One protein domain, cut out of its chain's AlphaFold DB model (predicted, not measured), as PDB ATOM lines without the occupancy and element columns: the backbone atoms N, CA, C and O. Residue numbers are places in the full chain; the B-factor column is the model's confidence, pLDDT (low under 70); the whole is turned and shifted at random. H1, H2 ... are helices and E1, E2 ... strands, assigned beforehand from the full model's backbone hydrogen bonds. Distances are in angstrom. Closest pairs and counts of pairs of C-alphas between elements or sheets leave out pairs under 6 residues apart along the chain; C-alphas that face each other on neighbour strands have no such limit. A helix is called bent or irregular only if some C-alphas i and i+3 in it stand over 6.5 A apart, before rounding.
ATOM      1  N   PHE A  29     -30.302 -31.197  40.062       80.00
ATOM      2  CA  PHE A  29     -31.401 -30.946  39.142       80.00
ATOM      3  C   PHE A  29     -32.547 -31.911  39.447       80.00
ATOM      4  O   PHE A  29     -32.357 -33.129  39.478       80.00
ATOM      5  N   TYR A  30     -33.727 -31.345  39.672       77.88
ATOM      6  CA  TYR A  30     -34.979 -32.062  39.862       77.88
ATOM      7  C   TYR A  30     -35.998 -31.485  38.877       77.88
ATOM      8  O   TYR A  30     -36.030 -30.273  38.670       77.88
ATOM      9  N   ASP A  31     -36.825 -32.341  38.274       78.81
ATOM     10  CA  ASP A  31     -37.923 -31.911  37.400       78.81
ATOM     11  C   ASP A  31     -39.087 -31.389  38.257       78.81
ATOM     12  O   ASP A  31     -40.055 -32.092  38.536       78.81
ATOM     13  N   ASP A  32     -38.922 -30.177  38.779       85.75
ATOM     14  CA  ASP A  32     -39.885 -29.509  39.647       85.75
ATOM     15  C   ASP A  32     -40.161 -28.069  39.175       85.75
ATOM     16  O   ASP A  32     -39.325 -27.402  38.554       85.75
ATOM     17  N   SER A  33     -41.367 -27.592  39.484       84.31
ATOM     18  CA  SER A  33     -41.869 -26.278  39.090       84.31
ATOM     19  C   SER A  33     -41.058 -25.105  39.651       84.31
ATOM     20  O   SER A  33     -40.887 -24.108  38.944       84.31
ATOM     21  N   ASP A  34     -40.493 -25.219  40.858       83.88
ATOM     22  CA  ASP A  34     -39.663 -24.168  41.448       83.88
ATOM     23  C   ASP A  34     -38.308 -24.071  40.729       83.88
ATOM     24  O   ASP A  34     -37.806 -22.970  40.480       83.88
ATOM     25  N   GLN A  35     -37.726 -25.206  40.310       82.88
ATOM     26  CA  GLN A  35     -36.519 -25.189  39.473       82.88
ATOM     27  C   GLN A  35     -36.784 -24.628  38.081       82.88
ATOM     28  O   GLN A  35     -35.975 -23.842  37.589       82.88
ATOM     29  N   ALA A  36     -37.913 -24.973  37.459       87.38
ATOM     30  CA  ALA A  36     -38.292 -24.401  36.172       87.38
ATOM     31  C   ALA A  36     -38.436 -22.870  36.257       87.38
ATOM     32  O   ALA A  36     -37.940 -22.158  35.380       87.38
ATOM     33  N   ALA A  37     -39.034 -22.354  37.336       88.88
ATOM     34  CA  ALA A  37     -39.136 -20.918  37.588       88.88
ATOM     35  C   ALA A  37     -37.758 -20.263  37.773       88.88
ATOM     36  O   ALA A  37     -37.492 -19.204  37.206       88.88
ATOM     37  N   LEU A  38     -36.850 -20.913  38.506       85.69
ATOM     38  CA  LEU A  38     -35.493 -20.413  38.713       85.69
ATOM     39  C   LEU A  38     -34.659 -20.418  37.420       85.69
ATOM     40  O   LEU A  38     -33.910 -19.475  37.169       85.69
ATOM     41  N   ILE A  39     -34.813 -21.442  36.578       88.44
ATOM     42  CA  ILE A  39     -34.185 -21.517  35.251       88.44
ATOM     43  C   ILE A  39     -34.735 -20.420  34.337       88.44
ATOM     44  O   ILE A  39     -33.957 -19.749  33.662       88.44
ATOM     45  N   ALA A  40     -36.051 -20.195  34.337       90.50
ATOM     46  CA  ALA A  40     -36.674 -19.126  33.561       90.50
ATOM     47  C   ALA A  40     -36.180 -17.740  34.008       90.50
ATOM     48  O   ALA A  40     -35.784 -16.935  33.166       90.50
ATOM     49  N   ALA A  41     -36.104 -17.498  35.321       88.75
ATOM     50  CA  ALA A  41     -35.531 -16.276  35.881       88.75
ATOM     51  C   ALA A  41     -34.051 -16.115  35.490       88.75
ATOM     52  O   ALA A  41     -33.609 -15.015  35.153       88.75
ATOM     53  N   ALA A  42     -33.277 -17.209  35.479       89.12
ATOM     54  CA  ALA A  42     -31.884 -17.189  35.042       89.12
ATOM     55  C   ALA A  42     -31.744 -16.880  33.546       89.12
ATOM     56  O   ALA A  42     -30.880 -16.093  33.171       89.12
ATOM     57  N   ALA A  43     -32.611 -17.446  32.704       88.88
ATOM     58  CA  ALA A  43     -32.657 -17.188  31.265       88.88
ATOM     59  C   ALA A  43     -33.083 -15.746  30.937       88.88
ATOM     60  O   ALA A  43     -32.609 -15.161  29.967       88.88
ATOM     61  N   ALA A  44     -33.958 -15.163  31.758       91.50
ATOM     62  CA  ALA A  44     -34.389 -13.772  31.656       91.50
ATOM     63  C   ALA A  44     -33.403 -12.779  32.308       91.50
ATOM     64  O   ALA A  44     -33.639 -11.569  32.285       91.50
ATOM     65  N   HIS A  45     -32.297 -13.274  32.876       88.94
ATOM     66  CA  HIS A  45     -31.333 -12.499  33.656       88.94
ATOM     67  C   HIS A  45     -32.003 -11.669  34.760       88.94
ATOM     68  O   HIS A  45     -31.683 -10.496  34.957       88.94
ATOM     69  N   GLU A  46     -32.984 -12.227  35.462       90.75
ATOM     70  CA  GLU A  46     -33.689 -11.513  36.523       90.75
ATOM     71  C   GLU A  46     -32.842 -11.388  37.792       90.75
ATOM     72  O   GLU A  46     -31.897 -12.141  38.035       90.75
ATOM     73  N   THR A  47     -33.173 -10.394  38.615       87.38
ATOM     74  CA  THR A  47     -32.590 -10.264  39.951       87.38
ATOM     75  C   THR A  47     -33.488 -10.993  40.937       87.38
ATOM     76  O   THR A  47     -34.636 -10.604  41.138       87.38
ATOM     77  N   VAL A  48     -32.958 -12.030  41.579       85.81
ATOM     78  CA  VAL A  48     -33.681 -12.825  42.578       85.81
ATOM     79  C   VAL A  48     -33.153 -12.543  43.980       85.81
ATOM     80  O   VAL A  48     -31.991 -12.181  44.166       85.81
ATOM     81  N   MET A  49     -34.002 -12.716  44.991       86.38
ATOM     82  CA  MET A  49     -33.584 -12.634  46.388       86.38
ATOM     83  C   MET A  49     -33.224 -14.029  46.893       86.38
ATOM     84  O   MET A  49     -34.090 -14.885  47.052       86.38
ATOM     85  N   ILE A  50     -31.943 -14.252  47.171       84.94
ATOM     86  CA  ILE A  50     -31.476 -15.485  47.792       84.94
ATOM     87  C   ILE A  50     -31.646 -15.359  49.298       84.94
ATOM     88  O   ILE A  50     -31.124 -14.427  49.907       84.94
ATOM     89  N   LYS A  51     -32.343 -16.326  49.896       85.06
ATOM     90  CA  LYS A  51     -32.465 -16.487  51.345       85.06
ATOM     91  C   LYS A  51     -31.869 -17.831  51.744       85.06
ATOM     92  O   LYS A  51     -32.465 -18.876  51.510       85.06
ATOM     93  N   HIS A  52     -30.693 -17.804  52.356       81.94
ATOM     94  CA  HIS A  52     -30.039 -18.994  52.886       81.94
ATOM     95  C   HIS A  52     -30.319 -19.096  54.382       81.94
ATOM     96  O   HIS A  52     -29.977 -18.181  55.125       81.94
ATOM     97  N   GLN A  53     -30.909 -20.200  54.834       84.75
ATOM     98  CA  GLN A  53     -31.099 -20.486  56.255       84.75
ATOM     99  C   GLN A  53     -30.211 -21.658  56.674       84.75
ATOM    100  O   GLN A  53     -30.301 -22.744  56.114       84.75
ATOM    101  N   TRP A  54     -29.369 -21.439  57.680       81.94
ATOM    102  CA  TRP A  54     -28.541 -22.483  58.280       81.94
ATOM    103  C   TRP A  54     -29.289 -23.197  59.409       81.94
ATOM    104  O   TRP A  54     -30.201 -22.650  60.031       81.94
ATOM    105  N   THR A  55     -28.842 -24.410  59.738       82.81
ATOM    106  CA  THR A  55     -29.382 -25.224  60.845       82.81
ATOM    107  C   THR A  55     -29.231 -24.564  62.215       82.81
ATOM    108  O   THR A  55     -30.006 -24.840  63.122       82.81
ATOM    109  N   ASN A  56     -28.274 -23.645  62.364       80.31
ATOM    110  CA  ASN A  56     -28.088 -22.827  63.565       80.31
ATOM    111  C   ASN A  56     -29.094 -21.660  63.679       80.31
ATOM    112  O   ASN A  56     -28.942 -20.806  64.550       80.31
ATOM    113  N   GLY A  57     -30.069 -21.577  62.769       79.44
ATOM    114  CA  GLY A  57     -31.076 -20.527  62.743       79.44
ATOM    115  C   GLY A  57     -30.583 -19.196  62.180       79.44
ATOM    116  O   GLY A  57     -31.346 -18.242  62.171       79.44
ATOM    117  N   LYS A  58     -29.349 -19.068  61.685       80.75
ATOM    118  CA  LYS A  58     -28.947 -17.862  60.946       80.75
ATOM    119  C   LYS A  58     -29.603 -17.860  59.570       80.75
ATOM    120  O   LYS A  58     -29.754 -18.905  58.945       80.75
ATOM    121  N   ILE A  59     -29.970 -16.678  59.101       87.00
ATOM    122  CA  ILE A  59     -30.532 -16.420  57.782       87.00
ATOM    123  C   ILE A  59     -29.669 -15.347  57.122       87.00
ATOM    124  O   ILE A  59     -29.421 -14.309  57.728       87.00
ATOM    125  N   ALA A  60     -29.223 -15.584  55.895       84.31
ATOM    126  CA  ALA A  60     -28.582 -14.592  55.043       84.31
ATOM    127  C   ALA A  60     -29.492 -14.309  53.856       84.31
ATOM    128  O   ALA A  60     -29.869 -15.233  53.136       84.31
ATOM    129  N   SER A  61     -29.795 -13.036  53.641       86.69
ATOM    130  CA  SER A  61     -30.600 -12.562  52.523       86.69
ATOM    131  C   SER A  61     -29.775 -11.619  51.656       86.69
ATOM    132  O   SER A  61     -29.166 -10.685  52.177       86.69
ATOM    133  N   TYR A  62     -29.744 -11.846  50.346       85.00
ATOM    134  CA  TYR A  62     -29.055 -10.970  49.394       85.00
ATOM    135  C   TYR A  62     -29.691 -11.040  48.006       85.00
ATOM    136  O   TYR A  62     -30.241 -12.067  47.613       85.00
ATOM    137  N   SER A  63     -29.605  -9.944  47.253       85.88
ATOM    138  CA  SER A  63     -30.046  -9.898  45.857       85.88
ATOM    139  C   SER A  63     -28.945 -10.421  44.941       85.88
ATOM    140  O   SER A  63     -27.791  -9.993  45.037       85.88
ATOM    141  N   LEU A  64     -29.310 -11.327  44.041       87.00
ATOM    142  CA  LEU A  64     -28.427 -11.924  43.053       87.00
ATOM    143  C   LEU A  64     -29.003 -11.683  41.658       87.00
ATOM    144  O   LEU A  64     -30.081 -12.180  41.337       87.00
ATOM    145  N   LYS A  65     -28.280 -10.931  40.826       88.50
ATOM    146  CA  LYS A  65     -28.575 -10.813  39.399       88.50
ATOM    147  C   LYS A  65     -28.156 -12.102  38.723       88.50
ATOM    148  O   LYS A  65     -26.968 -12.415  38.694       88.50
ATOM    149  N   LEU A  66     -29.109 -12.857  38.198       90.56
ATOM    150  CA  LEU A  66     -28.803 -14.075  37.471       90.56
ATOM    151  C   LEU A  66     -28.181 -13.707  36.118       90.56
ATOM    152  O   LEU A  66     -28.670 -12.823  35.418       90.56
ATOM    153  N   LEU A  67     -27.074 -14.361  35.781       89.56
ATOM    154  CA  LEU A  67     -26.341 -14.176  34.524       89.56
ATOM    155  C   LEU A  67     -26.537 -15.353  33.568       89.56
ATOM    156  O   LEU A  67     -26.223 -15.242  32.390       89.56
ATOM    157  N   GLY A  68     -27.027 -16.484  34.074       89.38
ATOM    158  CA  GLY A  68     -27.292 -17.666  33.273       89.38
ATOM    159  C   GLY A  68     -27.347 -18.936  34.110       89.38
ATOM    160  O   GLY A  68     -27.176 -18.916  35.334       89.38
ATOM    161  N   TYR A  69     -27.588 -20.048  33.426       90.50
ATOM    162  CA  TYR A  69     -27.626 -21.374  34.018       90.50
ATOM    163  C   TYR A  69     -26.958 -22.398  33.096       90.50
ATOM    164  O   TYR A  69     -26.874 -22.212  31.882       90.50
ATOM    165  N   GLN A  70     -26.503 -23.500  33.679       90.00
ATOM    166  CA  GLN A  70     -25.937 -24.639  32.977       90.00
ATOM    167  C   GLN A  70     -26.429 -25.925  33.637       90.00
ATOM    168  O   GLN A  70     -26.233 -26.138  34.832       90.00
ATOM    169  N   ILE A  71     -27.043 -26.805  32.850       86.31
ATOM    170  CA  ILE A  71     -27.393 -28.154  33.293       86.31
ATOM    171  C   ILE A  71     -26.224 -29.068  32.927       86.31
ATOM    172  O   ILE A  71     -25.840 -29.167  31.762       86.31
ATOM    173  N   VAL A  72     -25.632 -29.703  33.932       84.81
ATOM    174  CA  VAL A  72     -24.504 -30.624  33.790       84.81
ATOM    175  C   VAL A  72     -24.993 -32.022  34.131       84.81
ATOM    176  O   VAL A  72     -25.398 -32.274  35.262       84.81
ATOM    177  N   SER A  73     -24.954 -32.944  33.173       79.25
ATOM    178  CA  SER A  73     -25.188 -34.366  33.421       79.25
ATOM    179  C   SER A  73     -23.851 -35.104  33.459       79.25
ATOM    180  O   SER A  73     -23.060 -35.047  32.518       79.25
ATOM    181  N   GLY A  74     -23.567 -35.772  34.577       67.12
ATOM    182  CA  GLY A  74     -22.391 -36.631  34.695       67.12
ATOM    183  C   GLY A  74     -22.637 -37.966  33.992       67.12
ATOM    184  O   GLY A  74     -23.624 -38.641  34.274       67.12
ATOM    185  N   THR A  75     -21.728 -38.379  33.110       55.59
ATOM    186  CA  THR A  75     -21.808 -39.649  32.361       55.59
ATOM    187  C   THR A  75     -21.647 -40.908  33.221       55.59
ATOM    188  O   THR A  75     -21.913 -41.996  32.719       55.59
ATOM    189  N   ALA A  76     -21.224 -40.791  34.486       58.47
ATOM    190  CA  ALA A  76     -20.881 -41.940  35.335       58.47
ATOM    191  C   ALA A  76     -21.933 -42.303  36.402       58.47
ATOM    192  O   ALA A  76     -22.053 -43.477  36.735       58.47
ATOM    193  N   ASP A  77     -22.734 -41.345  36.889       64.12
ATOM    194  CA  ASP A  77     -23.581 -41.560  38.078       64.12
ATOM    195  C   ASP A  77     -25.066 -41.197  37.882       64.12
ATOM    196  O   ASP A  77     -25.853 -41.260  38.820       64.12
ATOM    197  N   GLY A  78     -25.491 -40.807  36.673       67.25
ATOM    198  CA  GLY A  78     -26.905 -40.524  36.374       67.25
ATOM    199  C   GLY A  78     -27.490 -39.288  37.075       67.25
ATOM    200  O   GLY A  78     -28.657 -38.961  36.861       67.25
ATOM    201  N   PHE A  79     -26.699 -38.571  37.876       74.06
ATOM    202  CA  PHE A  79     -27.113 -37.323  38.505       74.06
ATOM    203  C   PHE A  79     -26.966 -36.146  37.539       74.06
ATOM    204  O   PHE A  79     -25.934 -35.957  36.884       74.06
ATOM    205  N   MET A  80     -28.012 -35.328  37.488       85.38
ATOM    206  CA  MET A  80     -28.008 -34.036  36.819       85.38
ATOM    207  C   MET A  80     -27.795 -32.940  37.867       85.38
ATOM    208  O   MET A  80     -28.357 -32.989  38.963       85.38
ATOM    209  N   GLN A  81     -26.974 -31.949  37.541       87.62
ATOM    210  CA  GLN A  81     -26.727 -30.774  38.368       87.62
ATOM    211  C   GLN A  81     -27.149 -29.521  37.612       87.62
ATOM    212  O   GLN A  81     -26.846 -29.363  36.432       87.62
ATOM    213  N   LEU A  82     -27.817 -28.613  38.311       87.31
ATOM    214  CA  LEU A  82     -28.137 -27.281  37.832       87.31
ATOM    215  C   LEU A  82     -27.142 -26.298  38.436       87.31
ATOM    216  O   LEU A  82     -27.106 -26.102  39.650       87.31
ATOM    217  N   LYS A  83     -26.339 -25.673  37.585       90.19
ATOM    218  CA  LYS A  83     -25.463 -24.568  37.957       90.19
ATOM    219  C   LYS A  83     -26.107 -23.259  37.550       90.19
ATOM    220  O   LYS A  83     -26.545 -23.125  36.414       90.19
ATOM    221  N   ILE A  84     -26.145 -22.297  38.454       89.06
ATOM    222  CA  ILE A  84     -26.654 -20.953  38.201       89.06
ATOM    223  C   ILE A  84     -25.545 -19.977  38.540       89.06
ATOM    224  O   ILE A  84     -25.017 -19.988  39.651       89.06
ATOM    225  N   THR A  85     -25.202 -19.125  37.586       90.19
ATOM    226  CA  THR A  85     -24.198 -18.078  37.763       90.19
ATOM    227  C   THR A  85     -24.894 -16.743  37.934       90.19
ATOM    228  O   THR A  85     -25.837 -16.437  37.204       90.19
ATOM    229  N   GLY A  86     -24.426 -15.928  38.871       89.00
ATOM    230  CA  GLY A  86     -24.991 -14.611  39.108       89.00
ATOM    231  C   GLY A  86     -24.016 -13.650  39.767       89.00
ATOM    232  O   GLY A  86     -22.992 -14.053  40.312       89.00
ATOM    233  N   LYS A  87     -24.367 -12.367  39.750       87.38
ATOM    234  CA  LYS A  87     -23.610 -11.291  40.388       87.38
ATOM    235  C   LYS A  87     -24.381 -10.750  41.581       87.38
ATOM    236  O   LYS A  87     -25.556 -10.403  41.467       87.38
ATOM    237  N   GLN A  88     -23.742 -10.713  42.747       86.00
ATOM    238  CA  GLN A  88     -24.383 -10.210  43.961       86.00
ATOM    239  C   GLN A  88     -24.521  -8.683  43.889       86.00
ATOM    240  O   GLN A  88     -23.517  -7.975  43.891       86.00
ATOM    241  N   GLU A  89     -25.749  -8.166  43.860       81.88
ATOM    242  CA  GLU A  89     -26.004  -6.719  43.726       81.88
ATOM    243  C   GLU A  89     -26.201  -6.007  45.065       81.88
ATOM    244  O   GLU A  89     -26.040  -4.793  45.149       81.88
ATOM    245  N   SER A  90     -26.513  -6.761  46.120       78.94
ATOM    246  CA  SER A  90     -26.798  -6.209  47.447       78.94
ATOM    247  C   SER A  90     -25.864  -6.779  48.502       78.94
ATOM    248  O   SER A  90     -25.421  -7.925  48.410       78.94
ATOM    249  N   ASP A  91     -25.612  -6.005  49.554       81.19
ATOM    250  CA  ASP A  91     -24.932  -6.509  50.743       81.19
ATOM    251  C   ASP A  91     -25.748  -7.621  51.427       81.19
ATOM    252  O   ASP A  91     -26.979  -7.668  51.340       81.19
ATOM    253  N   VAL A  92     -25.055  -8.545  52.097       81.69
ATOM    254  CA  VAL A  92     -25.723  -9.667  52.765       81.69
ATOM    255  C   VAL A  92     -26.370  -9.174  54.050       81.69
ATOM    256  O   VAL A  92     -25.688  -8.763  54.989       81.69
ATOM    257  N   THR A  93     -27.693  -9.274  54.117       85.38
ATOM    258  CA  THR A  93     -28.456  -8.994  55.331       85.38
ATOM    259  C   THR A  93     -28.540 -10.258  56.173       85.38
ATOM    260  O   THR A  93     -29.094 -11.266  55.738       85.38
ATOM    261  N   TRP A  94     -27.995 -10.204  57.386       84.25
ATOM    262  CA  TRP A  94     -28.068 -11.307  58.340       84.25
ATOM    263  C   TRP A  94     -29.262 -11.136  59.274       84.25
ATOM    264  O   TRP A  94     -29.525 -10.058  59.801       84.25
ATOM    265  N   SER A  95     -29.993 -12.215  59.497       85.56
ATOM    266  CA  SER A  95     -31.110 -12.294  60.437       85.56
ATOM    267  C   SER A  95     -31.070 -13.641  61.152       85.56
ATOM    268  O   SER A  95     -30.316 -14.536  60.775       85.56
ATOM    269  N   THR A  96     -31.862 -13.804  62.203       82.69
ATOM    270  CA  THR A  96     -32.051 -15.102  62.861       82.69
ATOM    271  C   THR A  96     -33.478 -15.566  62.636       82.69
ATOM    272  O   THR A  96     -34.408 -14.776  62.774       82.69
ATOM    273  N   ALA A  97     -33.653 -16.839  62.290       74.75
ATOM    274  CA  ALA A  97     -34.927 -17.520  62.317       74.75
ATOM    275  C   ALA A  97     -35.482 -17.365  63.730       74.75
ATOM    276  O   ALA A  97     -34.897 -17.858  64.694       74.75
TER     277      ALA A  97
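Overview. This is residues 29 to 97 of the 102 residues of the protein "Phage tail tube protein family protein" of Ruminobacter amylophilus (UniProt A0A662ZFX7). An arched, strongly twisted antiparallel sheet is built along one long bent strand, E2, with E1 on one side and E3 and E4 on the other; a helix, H1, packs over one face. The printed part has 69 residues, ordered H1 E1 E2 E3 E4, class mixed; E1 E2 E3 form a meander, each strand the antiparallel neighbour of the one before. It is loose, radius of gyration of the C-alphas 14.0 A, spanning 40 by 29 by 20 A.

Arrangement. E2, residues 58 to 73, bends by 98 degrees at residue 65. It forms antiparallel hairpins with E1, residues 47 to 53 (N 50 and O 62, 2.8 A, within hydrogen-bond range), and E3, residues 80 to 88 (N 70 and O 83, 2.8 A). E4, residues 93 to 96, is antiparallel to E2, with N 59 and O 95 at 2.7 A. H1, residues 33 to 43, is on the sheet at a height of 6.7 A; its closest C-alphas to E2 are Ala 42 and Gly 68, 4.9 A. In H1 every O i to N i+4 pair is within range.

Along the chain. E2 measures 32.3 A, E3 25.1 A, first to last C-alpha. H1 begins at C-alpha 33 (-41.869, -26.278, 39.090); E4 ends at C-alpha 96 (-32.051, -15.102, 62.861).

Size, cuts and confidence. The farthest C-alphas, Thr 75 and Thr 96, are 40.5 A apart. The printed part has no cut; pLDDT is under 70 at residues 74 to 78.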